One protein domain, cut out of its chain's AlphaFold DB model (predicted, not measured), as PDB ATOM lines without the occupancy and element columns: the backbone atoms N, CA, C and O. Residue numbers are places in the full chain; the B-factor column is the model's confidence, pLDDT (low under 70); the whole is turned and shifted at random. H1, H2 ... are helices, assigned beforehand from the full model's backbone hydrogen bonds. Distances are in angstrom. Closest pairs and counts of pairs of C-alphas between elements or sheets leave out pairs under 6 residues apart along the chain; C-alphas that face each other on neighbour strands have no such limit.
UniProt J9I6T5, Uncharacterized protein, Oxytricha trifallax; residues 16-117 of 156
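This is residues 16 to 117 of the 156 residues of an uncharacterized protein of Oxytricha trifallax (UniProt J9I6T5). One very long helix, H1, sticks out with residues 16 to 34 as a free arm, and its other end packs on the helix H3 in a loosely built body. H3 slants back past the end of H1, short helices H2 and H4 sit near its two ends, and H5 points away to another side, beginning near the first part of H3. The printed part has 102 residues with five named helices, H1 to H5 in order along the chain, and no named strand; the class is all helix. The whole is loose, with a radius of gyration of the C-alphas of 17.8 A, and elongated, spanning 60 by 36 by 25 A, with the arm of H1 making much of the length.

Find C-alpha 16 at (130.582, 120.836, 144.804); from there H1, residues 16 to 52, runs 54.1 A to C-alpha 52 at (129.700, 144.446, 96.142). Read on to H2, residues 65 to 70, and then to H3, residues 72 to 90, which is 26.2 A long. H4 is residues 93 to 96, 5.1 A from first to last C-alpha. H5, residues 103 to 116, covers 19.6 A and ends at C-alpha 116, at (106.942, 119.088, 101.623).

Start at H1, which touches H3 with residues 42 to 50 alone. Their closest C-alphas, those of Cys 49 and Cys 81, are 5.8 A apart, and the helices run opposite ways at a steep tilt of 44 degrees. H3 and H4 only just touch, and only at the corner, with 3 pairs of C-alphas within 8 A; the closest are those of Lys 87 and Ala 94, at 5.6 A. Look next at H5, close to H3 but not clearly touching it: the closest C-alphas, of Gln 75 and Phe 103, are 6.7 A apart. H2 and H5 are also close but not clearly touching, with the closest C-alphas, of Tyr 68 and Lys 107, 5.9 A apart. H1 is apart from H2, H4 and H5. In H1, H2, H3 and H5 every O i to N i+4 pair is within hydrogen-bond range; H4 is too short for such a pair.

The two C-alphas farthest apart, those of Glu 16 and Glu 70, are 59.7 A from each other. Without residues 16 to 34, the body spans 35 by 28 by 21 A. The printed part has no cut. Look for the long link at residues 53 to 64, between H1 and H2; there the model's confidence is low, with residues 59, 61 and 62 under 70, while the mean pLDDT of the printed part is 85.9.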
ATOM      1  N   GLU A  16     129.878 121.373 145.979       71.81
ATOM      2  CA  GLU A  16     130.582 120.836 144.804       71.81
ATOM      3  C   GLU A  16     129.710 120.835 143.544       71.81
ATOM      4  O   GLU A  16     130.188 121.154 142.456       71.81
ATOM      5  N   ASP A  17     128.421 120.525 143.683       70.94
ATOM      6  CA  ASP A  17     127.478 120.558 142.567       70.94
ATOM      7  C   ASP A  17     127.250 121.993 142.104       70.94
ATOM      8  O   ASP A  17     127.230 122.255 140.904       70.94
ATOM      9  N   GLN A  18     127.178 122.949 143.032       75.94
ATOM     10  CA  GLN A  18     127.074 124.359 142.673       75.94
ATOM     11  C   GLN A  18     128.331 124.865 141.950       75.94
ATOM     12  O   GLN A  18     128.214 125.634 140.997       75.94
ATOM     13  N   MET A  19     129.528 124.412 142.342       71.50
ATOM     14  CA  MET A  19     130.766 124.738 141.624       71.50
ATOM     15  C   MET A  19     130.778 124.146 140.211       71.50
ATOM     16  O   MET A  19     131.129 124.855 139.271       71.50
ATOM     17  N   LYS A  20     130.339 122.891 140.035       71.75
ATOM     18  CA  LYS A  20     130.207 122.259 138.709       71.75
ATOM     19  C   LYS A  20     129.203 122.998 137.828       71.75
ATOM     20  O   LYS A  20     129.513 123.304 136.683       71.75
ATOM     21  N   ILE A  21     128.027 123.322 138.365       76.12
ATOM     22  CA  ILE A  21     126.975 124.051 137.641       76.12
ATOM     23  C   ILE A  21     127.473 125.437 137.227       76.12
ATOM     24  O   ILE A  21     127.272 125.842 136.086       76.12
ATOM     25  N   ASN A  22     128.167 126.147 138.120       74.25
ATOM     26  CA  ASN A  22     128.727 127.458 137.806       74.25
ATOM     27  C   ASN A  22     129.832 127.368 136.739       74.25
ATOM     28  O   ASN A  22     129.825 128.168 135.812       74.25
ATOM     29  N   ALA A  23     130.744 126.392 136.826       73.31
ATOM     30  CA  ALA A  23     131.799 126.199 135.828       73.31
ATOM     31  C   ALA A  23     131.219 125.893 134.437       73.31
ATOM     32  O   ALA A  23     131.548 126.575 133.469       73.31
ATOM     33  N   VAL A  24     130.276 124.946 134.357       77.75
ATOM     34  CA  VAL A  24     129.576 124.606 133.106       77.75
ATOM     35  C   VAL A  24     128.806 125.809 132.560       77.75
ATOM     36  O   VAL A  24     128.761 126.018 131.349       77.75
ATOM     37  N   ARG A  25     128.219 126.634 133.435       73.81
ATOM     38  CA  ARG A  25     127.516 127.850 133.023       73.81
ATOM     39  C   ARG A  25     128.462 128.854 132.365       73.81
ATOM     40  O   ARG A  25     128.134 129.322 131.280       73.81
ATOM     41  N   PHE A  26     129.622 129.130 132.956       73.50
ATOM     42  CA  PHE A  26     130.610 130.031 132.352       73.50
ATOM     43  C   PHE A  26     131.117 129.508 131.004       73.50
ATOM     44  O   PHE A  26     131.181 130.268 130.042       73.50
ATOM     45  N   GLU A  27     131.395 128.207 130.897       76.88
ATOM     46  CA  GLU A  27     131.771 127.596 129.614       76.88
ATOM     47  C   GLU A  27     130.651 127.727 128.573       76.88
ATOM     48  O   GLU A  27     130.907 128.033 127.408       76.88
ATOM     49  N   SER A  28     129.394 127.536 128.982       80.25
ATOM     50  CA  SER A  28     128.246 127.678 128.082       80.25
ATOM     51  C   SER A  28     128.028 129.123 127.624       80.25
ATOM     52  O   SER A  28     127.676 129.343 126.465       80.25
ATOM     53  N   GLU A  29     128.272 130.102 128.500       80.50
ATOM     54  CA  GLU A  29     128.216 131.529 128.172       80.50
ATOM     55  C   GLU A  29     129.323 131.886 127.167       80.50
ATOM     56  O   GLU A  29     129.040 132.507 126.143       80.50
ATOM     57  N   GLU A  30     130.551 131.399 127.370       83.06
ATOM     58  CA  GLU A  30     131.661 131.631 126.436       83.06
ATOM     59  C   GLU A  30     131.393 131.012 125.051       83.06
ATOM     60  O   GLU A  30     131.671 131.624 124.014       83.06
ATOM     61  N   LEU A  31     130.834 129.798 125.006       86.19
ATOM     62  CA  LEU A  31     130.434 129.157 123.749       86.19
ATOM     63  C   LEU A  31     129.325 129.943 123.044       86.19
ATOM     64  O   LEU A  31     129.402 130.161 121.834       86.19
ATOM     65  N   TYR A  32     128.332 130.411 123.799       87.88
ATOM     66  CA  TYR A  32     127.247 131.225 123.265       87.88
ATOM     67  C   TYR A  32     127.760 132.533 122.654       87.88
ATOM     68  O   TYR A  32     127.376 132.881 121.536       87.88
ATOM     69  N   GLU A  33     128.662 133.241 123.336       87.56
ATOM     70  CA  GLU A  33     129.264 134.474 122.819       87.56
ATOM     71  C   GLU A  33     130.082 134.229 121.545       87.56
ATOM     72  O   GLU A  33     129.978 134.995 120.580       87.56
ATOM     73  N   LYS A  34     130.848 133.131 121.495       86.19
ATOM     74  CA  LYS A  34     131.583 132.724 120.287       86.19
ATOM     75  C   LYS A  34     130.644 132.466 119.114       86.19
ATOM     76  O   LYS A  34     130.931 132.900 117.998       86.19
ATOM     77  N   ASP A  35     129.529 131.784 119.341       89.94
ATOM     78  CA  ASP A  35     128.564 131.498 118.279       89.94
ATOM     79  C   ASP A  35     127.811 132.759 117.837       89.94
ATOM     80  O   ASP A  35     127.639 132.986 116.636       89.94
ATOM     81  N   LEU A  36     127.464 133.643 118.776       91.44
ATOM     82  CA  LEU A  36     126.881 134.947 118.469       91.44
ATOM     83  C   LEU A  36     127.822 135.786 117.595       91.44
ATOM     84  O   LEU A  36     127.377 136.393 116.617       91.44
ATOM     85  N   TYR A  37     129.122 135.782 117.902       90.62
ATOM     86  CA  TYR A  37     130.134 136.464 117.101       90.62
ATOM     87  C   TYR A  37     130.189 135.927 115.665       90.62
ATOM     88  O   TYR A  37     130.184 136.705 114.709       90.62
ATOM     89  N   LYS A  38     130.190 134.601 115.490       90.88
ATOM     90  CA  LYS A  38     130.204 133.966 114.160       90.88
ATOM     91  C   LYS A  38     128.962 134.325 113.351       90.88
ATOM     92  O   LYS A  38     129.069 134.645 112.167       90.88
ATOM     93  N   GLU A  39     127.789 134.305 113.978       89.31
ATOM     94  CA  GLU A  39     126.531 134.675 113.327       89.31
ATOM     95  C   GLU A  39     126.485 136.165 112.963       89.31
ATOM     96  O   GLU A  39     126.070 136.522 111.857       89.31
ATOM     97  N   ALA A  40     126.980 137.044 113.837       91.06
ATOM     98  CA  ALA A  40     127.129 138.462 113.529       91.06
ATOM     99  C   ALA A  40     128.090 138.679 112.348       91.06
ATOM    100  O   ALA A  40     127.751 139.388 111.397       91.06
ATOM    101  N   ALA A  41     129.245 138.008 112.354       90.88
ATOM    102  CA  ALA A  41     130.221 138.076 111.273       90.88
ATOM    103  C   ALA A  41     129.622 137.613 109.937       90.88
ATOM    104  O   ALA A  41     129.755 138.321 108.939       90.88
ATOM    105  N   LYS A  42     128.890 136.488 109.912       90.94
ATOM    106  CA  LYS A  42     128.174 136.018 108.711       90.94
ATOM    107  C   LYS A  42     127.245 137.091 108.150       90.94
ATOM    108  O   LYS A  42     127.289 137.359 106.953       90.94
ATOM    109  N   ARG A  43     126.423 137.716 108.998       90.19
ATOM    110  CA  ARG A  43     125.444 138.733 108.577       90.19
ATOM    111  C   ARG A  43     126.120 139.976 108.012       90.19
ATOM    112  O   ARG A  43     125.742 140.440 106.940       90.19
ATOM    113  N   VAL A  44     127.138 140.489 108.702       91.19
ATOM    114  CA  VAL A  44     127.878 141.685 108.271       91.19
ATOM    115  C   VAL A  44     128.632 141.418 106.970       91.19
ATOM    116  O   VAL A  44     128.575 142.221 106.039       91.19
ATOM    117  N   VAL A  45     129.315 140.275 106.870       93.00
ATOM    118  CA  VAL A  45     130.029 139.883 105.649       93.00
ATOM    119  C   VAL A  45     129.058 139.709 104.487       93.00
ATOM    120  O   VAL A  45     129.330 140.232 103.408       93.00
ATOM    121  N   PHE A  46     127.921 139.045 104.704       91.62
ATOM    122  CA  PHE A  46     126.897 138.874 103.677       91.62
ATOM    123  C   PHE A  46     126.344 140.218 103.197       91.62
ATOM    124  O   PHE A  46     126.329 140.465 101.996       91.62
ATOM    125  N   HIS A  47     125.992 141.129 104.111       90.12
ATOM    126  CA  HIS A  47     125.516 142.472 103.763       90.12
ATOM    127  C   HIS A  47     126.543 143.251 102.928       90.12
ATOM    128  O   HIS A  47     126.212 143.866 101.915       90.12
ATOM    129  N   ASN A  48     127.819 143.186 103.308       90.88
ATOM    130  CA  ASN A  48     128.882 143.831 102.545       90.88
ATOM    131  C   ASN A  48     129.068 143.197 101.160       90.88
ATOM    132  O   ASN A  48     129.363 143.899 100.199       90.88
ATOM    133  N   CYS A  49     128.900 141.880 101.046       92.31
ATOM    134  CA  CYS A  49     128.960 141.183  99.765       92.31
ATOM    135  C   CYS A  49     127.743 141.464  98.880       92.31
ATOM    136  O   CYS A  49     127.902 141.531  97.667       92.31
ATOM    137  N   MET A  50     126.560 141.697  99.455       90.75
ATOM    138  CA  MET A  50     125.402 142.176  98.698       90.75
ATOM    139  C   MET A  50     125.704 143.510  98.019       90.75
ATOM    140  O   MET A  50     125.488 143.631  96.819       90.75
ATOM    141  N   ALA A  51     126.290 144.463  98.751       88.56
ATOM    142  CA  ALA A  51     126.677 145.754  98.186       88.56
ATOM    143  C   ALA A  51     127.725 145.627  97.064       88.56
ATOM    144  O   ALA A  51     127.652 146.351  96.083       88.56
ATOM    145  N   VAL A  52     128.678 144.695  97.182       89.94
ATOM    146  CA  VAL A  52     129.700 144.446  96.142       89.94
ATOM    147  C   VAL A  52     129.111 143.803  94.885       89.94
ATOM    148  O   VAL A  52     129.606 144.043  93.790       89.94
ATOM    149  N   CYS A  53     128.081 142.973  95.036       88.69
ATOM    150  CA  CYS A  53     127.409 142.310  93.922       88.69
ATOM    151  C   CYS A  53     126.234 143.136  93.355       88.69
ATOM    152  O   CYS A  53     125.408 142.570  92.644       88.69
ATOM    153  N   ASP A  54     126.128 144.428  93.698       86.38
ATOM    154  CA  ASP A  54     125.038 145.339  93.304       86.38
ATOM    155  C   ASP A  54     123.626 144.827  93.660       86.38
ATOM    156  O   ASP A  54     122.629 145.069  92.974       86.38
ATOM    157  N   LEU A  55     123.522 144.113  94.783       85.75
ATOM    158  CA  LEU A  55     122.267 143.580  95.294       85.75
ATOM    159  C   LEU A  55     121.725 144.458  96.417       85.75
ATOM    160  O   LEU A  55     122.342 144.623  97.468       85.75
ATOM    161  N   THR A  56     120.514 144.969  96.222       80.88
ATOM    162  CA  THR A  56     119.751 145.654  97.265       80.88
ATOM    163  C   THR A  56     118.889 144.660  98.042       80.88
ATOM    164  O   THR A  56     118.582 143.567  97.558       80.88
ATOM    165  N   HIS A  57     118.456 145.048  99.245       75.06
ATOM    166  CA  HIS A  57     117.463 144.274  99.999       75.06
ATOM    167  C   HIS A  57     116.192 144.036  99.179       75.06
ATOM    168  O   HIS A  57     115.662 142.933  99.190       75.06
ATOM    169  N   GLU A  58     115.768 145.026  98.393       74.56
ATOM    170  CA  GLU A  58     114.594 144.922  97.523       74.56
ATOM    171  C   GLU A  58     114.760 143.839  96.448       74.56
ATOM    172  O   GLU A  58     113.851 143.044  96.196       74.56
ATOM    173  N   ASN A  59     115.960 143.740  95.868       69.44
ATOM    174  CA  ASN A  59     116.289 142.718  94.879       69.44
ATOM    175  C   ASN A  59     116.369 141.309  95.484       69.44
ATOM    176  O   ASN A  59     116.227 140.330  94.750       69.44
ATOM    177  N   LEU A  60     116.587 141.205  96.795       71.56
ATOM    178  CA  LEU A  60     116.734 139.972  97.572       71.56
ATOM    179  C   LEU A  60     115.597 139.812  98.593       71.56
ATOM    180  O   LEU A  60     115.783 139.171  99.625       71.56
ATOM    181  N   ASN A  61     114.422 140.389  98.299       57.16
ATOM    182  CA  ASN A  61     113.342 140.542  99.274       57.16
ATOM    183  C   ASN A  61     112.948 139.225  99.951       57.16
ATOM    184  O   ASN A  61     112.604 139.243 101.125       57.16
ATOM    185  N   TYR A  62     113.088 138.086  99.264       65.31
ATOM    186  CA  TYR A  62     113.072 136.758  99.872       65.31
ATOM    187  C   TYR A  62     113.970 135.823  99.054       65.31
ATOM    188  O   TYR A  62     114.015 135.940  97.828       65.31
ATOM    189  N   PHE A  63     114.644 134.864  99.702       74.31
ATOM    190  CA  PHE A  63     115.279 133.723  99.026       74.31
ATOM    191  C   PHE A  63     114.196 132.822  98.411       74.31
ATOM    192  O   PHE A  63     113.845 131.767  98.941       74.31
ATOM    193  N   ASN A  64     113.593 133.304  97.332       76.31
ATOM    194  CA  ASN A  64     112.492 132.677  96.624       76.31
ATOM    195  C   ASN A  64     113.011 131.738  95.526       76.31
ATOM    196  O   ASN A  64     114.215 131.615  95.290       76.31
ATOM    197  N   SER A  65     112.089 131.069  94.839       79.19
ATOM    198  CA  SER A  65     112.414 130.162  93.739       79.19
ATOM    199  C   SER A  65     113.221 130.868  92.645       79.19
ATOM    200  O   SER A  65     114.255 130.347  92.231       79.19
ATOM    201  N   ALA A  66     112.825 132.077  92.239       82.06
ATOM    202  CA  ALA A  66     113.533 132.859  91.223       82.06
ATOM    203  C   ALA A  66     115.009 133.085  91.595       82.06
ATOM    204  O   ALA A  66     115.900 132.907  90.765       82.06
ATOM    205  N   PHE A  67     115.301 133.375  92.867       85.56
ATOM    206  CA  PHE A  67     116.678 133.506  93.326       85.56
ATOM    207  C   PHE A  67     117.478 132.217  93.095       85.56
ATOM    208  O   PHE A  67     118.543 132.284  92.491       85.56
ATOM    209  N   TYR A  68     116.962 131.049  93.501       85.19
ATOM    210  CA  TYR A  68     117.674 129.764  93.396       85.19
ATOM    211  C   TYR A  68     117.721 129.160  91.980       85.19
ATOM    212  O   TYR A  68     118.606 128.345  91.681       85.19
ATOM    213  N   TYR A  69     116.769 129.504  91.110       84.00
ATOM    214  CA  TYR A  69     116.628 128.902  89.779       84.00
ATOM    215  C   TYR A  69     117.014 129.816  88.617       84.00
ATOM    216  O   TYR A  69     117.263 129.290  87.533       84.00
ATOM    217  N   GLU A  70     117.087 131.132  88.811       85.44
ATOM    218  CA  GLU A  70     117.300 132.084  87.709       85.44
ATOM    219  C   GLU A  70     118.556 132.941  87.915       85.44
ATOM    220  O   GLU A  70     119.272 133.223  86.956       85.44
ATOM    221  N   ARG A  71     118.891 133.301  89.161       85.06
ATOM    222  CA  ARG A  71     119.966 134.261  89.483       85.06
ATOM    223  C   ARG A  71     121.319 133.615  89.790       85.06
ATOM    224  O   ARG A  71     121.864 133.749  90.885       85.06
ATOM    225  N   TYR A  72     121.853 132.854  88.837       88.25
ATOM    226  CA  TYR A  72     123.097 132.090  89.025       88.25
ATOM    227  C   TYR A  72     124.344 132.970  89.180       88.25
ATOM    228  O   TYR A  72     125.251 132.636  89.942       88.25
ATOM    229  N   THR A  73     124.393 134.094  88.467       88.75
ATOM    230  CA  THR A  73     125.511 135.046  88.494       88.75
ATOM    231  C   THR A  73     125.661 135.707  89.861       88.75
ATOM    232  O   THR A  73     126.755 135.784  90.419       88.75
ATOM    233  N   GLU A  74     124.538 136.102  90.443       88.62
ATOM    234  CA  GLU A  74     124.413 136.729  91.749       88.62
ATOM    235  C   GLU A  74     124.751 135.728  92.857       88.62
ATOM    236  O   GLU A  74     125.507 136.053  93.774       88.62
ATOM    237  N   GLN A  75     124.259 134.488  92.740       89.88
ATOM    238  CA  GLN A  75     124.627 133.389  93.637       89.88
ATOM    239  C   GLN A  75     126.143 133.154  93.637       89.88
ATOM    240  O   GLN A  75     126.757 133.089  94.702       89.88
ATOM    241  N   ALA A  76     126.770 133.071  92.460       92.31
ATOM    242  CA  ALA A  76     128.212 132.867  92.354       92.31
ATOM    243  C   ALA A  76     129.008 134.039  92.955       92.31
ATOM    244  O   ALA A  76     129.966 133.811  93.696       92.31
ATOM    245  N   CYS A  77     128.596 135.283  92.689       92.69
ATOM    246  CA  CYS A  77     129.233 136.477  93.248       92.69
ATOM    247  C   CYS A  77     129.165 136.493  94.782       92.69
ATOM    248  O   CYS A  77     130.197 136.603  95.452       92.69
ATOM    249  N   LEU A  78     127.967 136.303  95.346       92.00
ATOM    250  CA  LEU A  78     127.747 136.283  96.792       92.00
ATOM    251  C   LEU A  78     128.529 135.160  97.473       92.00
ATOM    252  O   LEU A  78     129.201 135.397  98.477       92.00
ATOM    253  N   GLN A  79     128.483 133.952  96.908       94.19
ATOM    254  CA  GLN A  79     129.191 132.796  97.447       94.19
ATOM    255  C   GLN A  79     130.702 133.015  97.445       94.19
ATOM    256  O   GLN A  79     131.356 132.784  98.461       94.19
ATOM    257  N   ASN A  80     131.265 133.511  96.344       95.62
ATOM    258  CA  ASN A  80     132.700 133.765  96.248       95.62
ATOM    259  C   ASN A  80     133.143 134.887  97.189       95.62
ATOM    260  O   ASN A  80     134.143 134.726  97.896       95.62
ATOM    261  N   CYS A  81     132.395 135.991  97.249       94.62
ATOM    262  CA  CYS A  81     132.707 137.108  98.135       94.62
ATOM    263  C   CYS A  81     132.656 136.681  99.606       94.62
ATOM    264  O   CYS A  81     133.618 136.907 100.348       94.62
ATOM    265  N   GLN A  82     131.575 136.016 100.024       94.62
ATOM    266  CA  GLN A  82     131.422 135.591 101.410       94.62
ATOM    267  C   GLN A  82     132.461 134.542 101.783       94.62
ATOM    268  O   GLN A  82     133.134 134.698 102.796       94.62
ATOM    269  N   ASN A  83     132.665 133.516 100.955       95.12
ATOM    270  CA  ASN A  83     133.626 132.461 101.267       95.12
ATOM    271  C   ASN A  83     135.049 133.000 101.343       95.12
ATOM    272  O   ASN A  83     135.787 132.631 102.251       95.12
ATOM    273  N   THR A  84     135.420 133.923 100.455       94.88
ATOM    274  CA  THR A  84     136.728 134.585 100.518       94.88
ATOM    275  C   THR A  84     136.885 135.364 101.819       94.88
ATOM    276  O   THR A  84     137.866 135.175 102.532       94.88
ATOM    277  N   ARG A  85     135.904 136.196 102.186       93.81
ATOM    278  CA  ARG A  85     135.974 137.015 103.406       93.81
ATOM    279  C   ARG A  85     135.933 136.179 104.686       93.81
ATOM    280  O   ARG A  85     136.695 136.454 105.607       93.81
ATOM    281  N   MET A  86     135.109 135.134 104.735       93.50
ATOM    282  CA  MET A  86     135.047 134.229 105.886       93.50
ATOM    283  C   MET A  86     136.336 133.414 106.023       93.50
ATOM    284  O   MET A  86     136.827 133.255 107.137       93.50
ATOM    285  N   LYS A  87     136.943 132.966 104.915       94.19
ATOM    286  CA  LYS A  87     138.263 132.314 104.939       94.19
ATOM    287  C   LYS A  87     139.373 133.267 105.372       94.19
ATOM    288  O   LYS A  87     140.247 132.854 106.121       94.19
ATOM    289  N   LEU A  88     139.336 134.530 104.949       92.31
ATOM    290  CA  LEU A  88     140.300 135.534 105.405       92.31
ATOM    291  C   LEU A  88     140.156 135.820 106.903       92.31
ATOM    292  O   LEU A  88     141.161 135.992 107.584       92.31
ATOM    293  N   HIS A  89     138.926 135.846 107.421       91.69
ATOM    294  CA  HIS A  89     138.689 136.174 108.821       91.69
ATOM    295  C   HIS A  89     138.925 134.993 109.778       91.69
ATOM    296  O   HIS A  89     139.555 135.171 110.817       91.69
ATOM    297  N   PHE A  90     138.430 133.801 109.436       90.44
ATOM    298  CA  PHE A  90     138.428 132.622 110.313       90.44
ATOM    299  C   PHE A  90     139.430 131.537 109.880       90.44
ATOM    300  O   PHE A  90     139.615 130.539 110.577       90.44
ATOM    301  N   GLY A  91     140.093 131.690 108.731       91.12
ATOM    302  CA  GLY A  91     141.054 130.712 108.225       91.12
ATOM    303  C   GLY A  91     140.425 129.331 108.029       91.12
ATOM    304  O   GLY A  91     139.344 129.192 107.454       91.12
ATOM    305  N   LYS A  92     141.096 128.295 108.547       90.00
ATOM    306  CA  LYS A  92     140.608 126.905 108.506       90.00
ATOM    307  C   LYS A  92     139.327 126.694 109.321       90.00
ATOM    308  O   LYS A  92     138.553 125.802 108.986       90.00
ATOM    309  N   ALA A  93     139.076 127.525 110.340       88.50
ATOM    310  CA  ALA A  93     137.865 127.412 111.150       88.50
ATOM    311  C   ALA A  93     136.595 127.697 110.334       88.50
ATOM    312  O   ALA A  93     135.530 127.174 110.650       88.50
ATOM    313  N   ALA A  94     136.707 128.440 109.223       89.69
ATOM    314  CA  ALA A  94     135.577 128.704 108.339       89.69
ATOM    315  C   ALA A  94     134.939 127.422 107.774       89.69
ATOM    316  O   ALA A  94     133.723 127.364 107.593       89.69
ATOM    317  N   GLU A  95     135.754 126.399 107.505       88.44
ATOM    318  CA  GLU A  95     135.298 125.114 106.970       88.44
ATOM    319  C   GLU A  95     134.767 124.202 108.079       88.44
ATOM    320  O   GLU A  95     133.673 123.657 107.945       88.44
ATOM    321  N   SER A  96     135.490 124.082 109.200       88.94
ATOM    322  CA  SER A  96     135.081 123.213 110.313       88.94
ATOM    323  C   SER A  96     133.808 123.689 111.015       88.94
ATOM    324  O   SER A  96     133.033 122.872 111.502       88.94
ATOM    325  N   GLU A  97     133.574 125.000 111.053       87.75
ATOM    326  CA  GLU A  97     132.426 125.601 111.738       87.75
ATOM    327  C   GLU A  97     131.264 125.943 110.791       87.75
ATOM    328  O   GLU A  97     130.337 126.657 111.171       87.75
ATOM    329  N   ASN A  98     131.278 125.427 109.553       88.38
ATOM    330  CA  ASN A  98     130.233 125.667 108.546       88.38
ATOM    331  C   ASN A  98     129.931 127.168 108.333       88.38
ATOM    332  O   ASN A  98     128.773 127.586 108.249       88.38
ATOM    333  N   LEU A  99     130.977 127.996 108.268       90.31
ATOM    334  CA  LEU A  99     130.847 129.442 108.047       90.31
ATOM    335  C   LEU A  99     130.776 129.815 106.562       90.31
ATOM    336  O   LEU A  99     130.447 130.955 106.225       90.31
ATOM    337  N   LEU A 100     131.098 128.864 105.685       93.12
ATOM    338  CA  LEU A 100     131.031 129.035 104.241       93.12
ATOM    339  C   LEU A 100     129.598 128.913 103.729       93.12
ATOM    340  O   LEU A 100     128.805 128.095 104.195       93.12
ATOM    341  N   LEU A 101     129.299 129.721 102.721       91.56
ATOM    342  CA  LEU A 101     128.054 129.697 101.987       91.56
ATOM    343  C   LEU A 101     128.144 128.690 100.837       91.56
ATOM    344  O   LEU A 101     129.118 128.670 100.080       91.56
ATOM    345  N   ASP A 102     127.102 127.878 100.701       92.31
ATOM    346  CA  ASP A 102     126.917 126.939  99.598       92.31
ATOM    347  C   ASP A 102     125.470 127.037  99.103       92.31
ATOM    348  O   ASP A 102     124.540 126.488  99.709       92.31
ATOM    349  N   PHE A 103     125.272 127.753  97.994       90.75
ATOM    350  CA  PHE A 103     123.942 127.914  97.413       90.75
ATOM    351  C   PHE A 103     123.386 126.625  96.817       90.75
ATOM    352  O   PHE A 103     122.167 126.473  96.773       90.75
ATOM    353  N   GLN A 104     124.225 125.660  96.432       90.75
ATOM    354  CA  GLN A 104     123.737 124.371  95.948       90.75
ATOM    355  C   GLN A 104     123.084 123.588  97.089       90.75
ATOM    356  O   GLN A 104     121.995 123.028  96.931       90.75
ATOM    357  N   LYS A 105     123.710 123.589  98.269       90.88
ATOM    358  CA  LYS A 105     123.130 122.978  99.471       90.88
ATOM    359  C   LYS A 105     121.830 123.673  99.884       90.88
ATOM    360  O   LYS A 105     120.854 122.984 100.188       90.88
ATOM    361  N   LEU A 106     121.790 125.006  99.844       89.12
ATOM    362  CA  LEU A 106     120.581 125.784 100.144       89.12
ATOM    363  C   LEU A 106     119.459 125.527  99.129       89.12
ATOM    364  O   LEU A 106     118.315 125.313  99.523       89.12
ATOM    365  N   LYS A 107     119.779 125.433  97.835       90.31
ATOM    366  CA  LYS A 107     118.826 125.067  96.779       90.31
ATOM    367  C   LYS A 107     118.230 123.680  97.004       90.31
ATOM    368  O   LYS A 107     117.020 123.507  96.895       90.31
ATOM    369  N   ASN A 108     119.050 122.702  97.383       90.94
ATOM    370  CA  ASN A 108     118.569 121.357  97.703       90.94
ATOM    371  C   ASN A 108     117.622 121.365  98.919       90.94
ATOM    372  O   ASN A 108     116.637 120.627  98.945       90.94
ATOM    373  N   GLN A 109     117.897 122.189  99.936       87.69
ATOM    374  CA  GLN A 109     116.990 122.372 101.075       87.69
ATOM    375  C   GLN A 109     115.681 123.046 100.649       87.69
ATOM    376  O   GLN A 109     114.604 122.590 101.035       87.69
ATOM    377  N   TYR A 110     115.767 124.070  99.800       88.19
ATOM    378  CA  TYR A 110     114.609 124.757  99.242       88.19
ATOM    379  C   TYR A 110     113.711 123.801  98.441       88.19
ATOM    380  O   TYR A 110     112.513 123.729  98.689       88.19
ATOM    381  N   GLN A 111     114.288 122.958  97.583       88.56
ATOM    382  CA  GLN A 111     113.565 121.924  96.829       88.56
ATOM    383  C   GLN A 111     112.817 120.926  97.718       88.56
ATOM    384  O   GLN A 111     111.694 120.503  97.415       88.56
ATOM    385  N   ARG A 112     113.428 120.534  98.840       87.75
ATOM    386  CA  ARG A 112     112.771 119.672  99.831       87.75
ATOM    387  C   ARG A 112     111.578 120.382 100.457       87.75
ATOM    388  O   ARG A 112     110.515 119.774 100.566       87.75
ATOM    389  N   TYR A 113     111.725 121.660 100.801       84.94
ATOM    390  CA  TYR A 113     110.626 122.477 101.310       84.94
ATOM    391  C   TYR A 113     109.496 122.629 100.281       84.94
ATOM    392  O   TYR A 113     108.331 122.417 100.617       84.94
ATOM    393  N   GLU A 114     109.822 122.888  99.012       83.44
ATOM    394  CA  GLU A 114     108.838 122.963  97.925       83.44
ATOM    395  C   GLU A 114     108.034 121.669  97.776       83.44
ATOM    396  O   GLU A 114     106.854 121.707  97.425       83.44
ATOM    397  N   THR A 115     108.671 120.526  98.032       83.19
ATOM    398  CA  THR A 115     108.043 119.202  97.950       83.19
ATOM    399  C   THR A 115     107.212 118.885  99.188       83.19
ATOM    400  O   THR A 115     106.153 118.271  99.071       83.19
ATOM    401  N   TRP A 116     107.661 119.303 100.370       85.38
ATOM    402  CA  TRP A 116     106.942 119.088 101.623       85.38
ATOM    403  C   TRP A 116     105.714 119.996 101.764       85.38
ATOM    404  O   TRP A 116     104.720 119.569 102.344       85.38
ATOM    405  N   ASN A 117     105.750 121.215 101.212       84.06
ATOM    406  CA  ASN A 117     104.666 122.179 101.371       84.06
ATOM    407  C   ASN A 117     103.326 121.617 100.831       84.06
ATOM    408  O   ASN A 117     103.202 121.378  99.623       84.06
TER     409      ASN A 117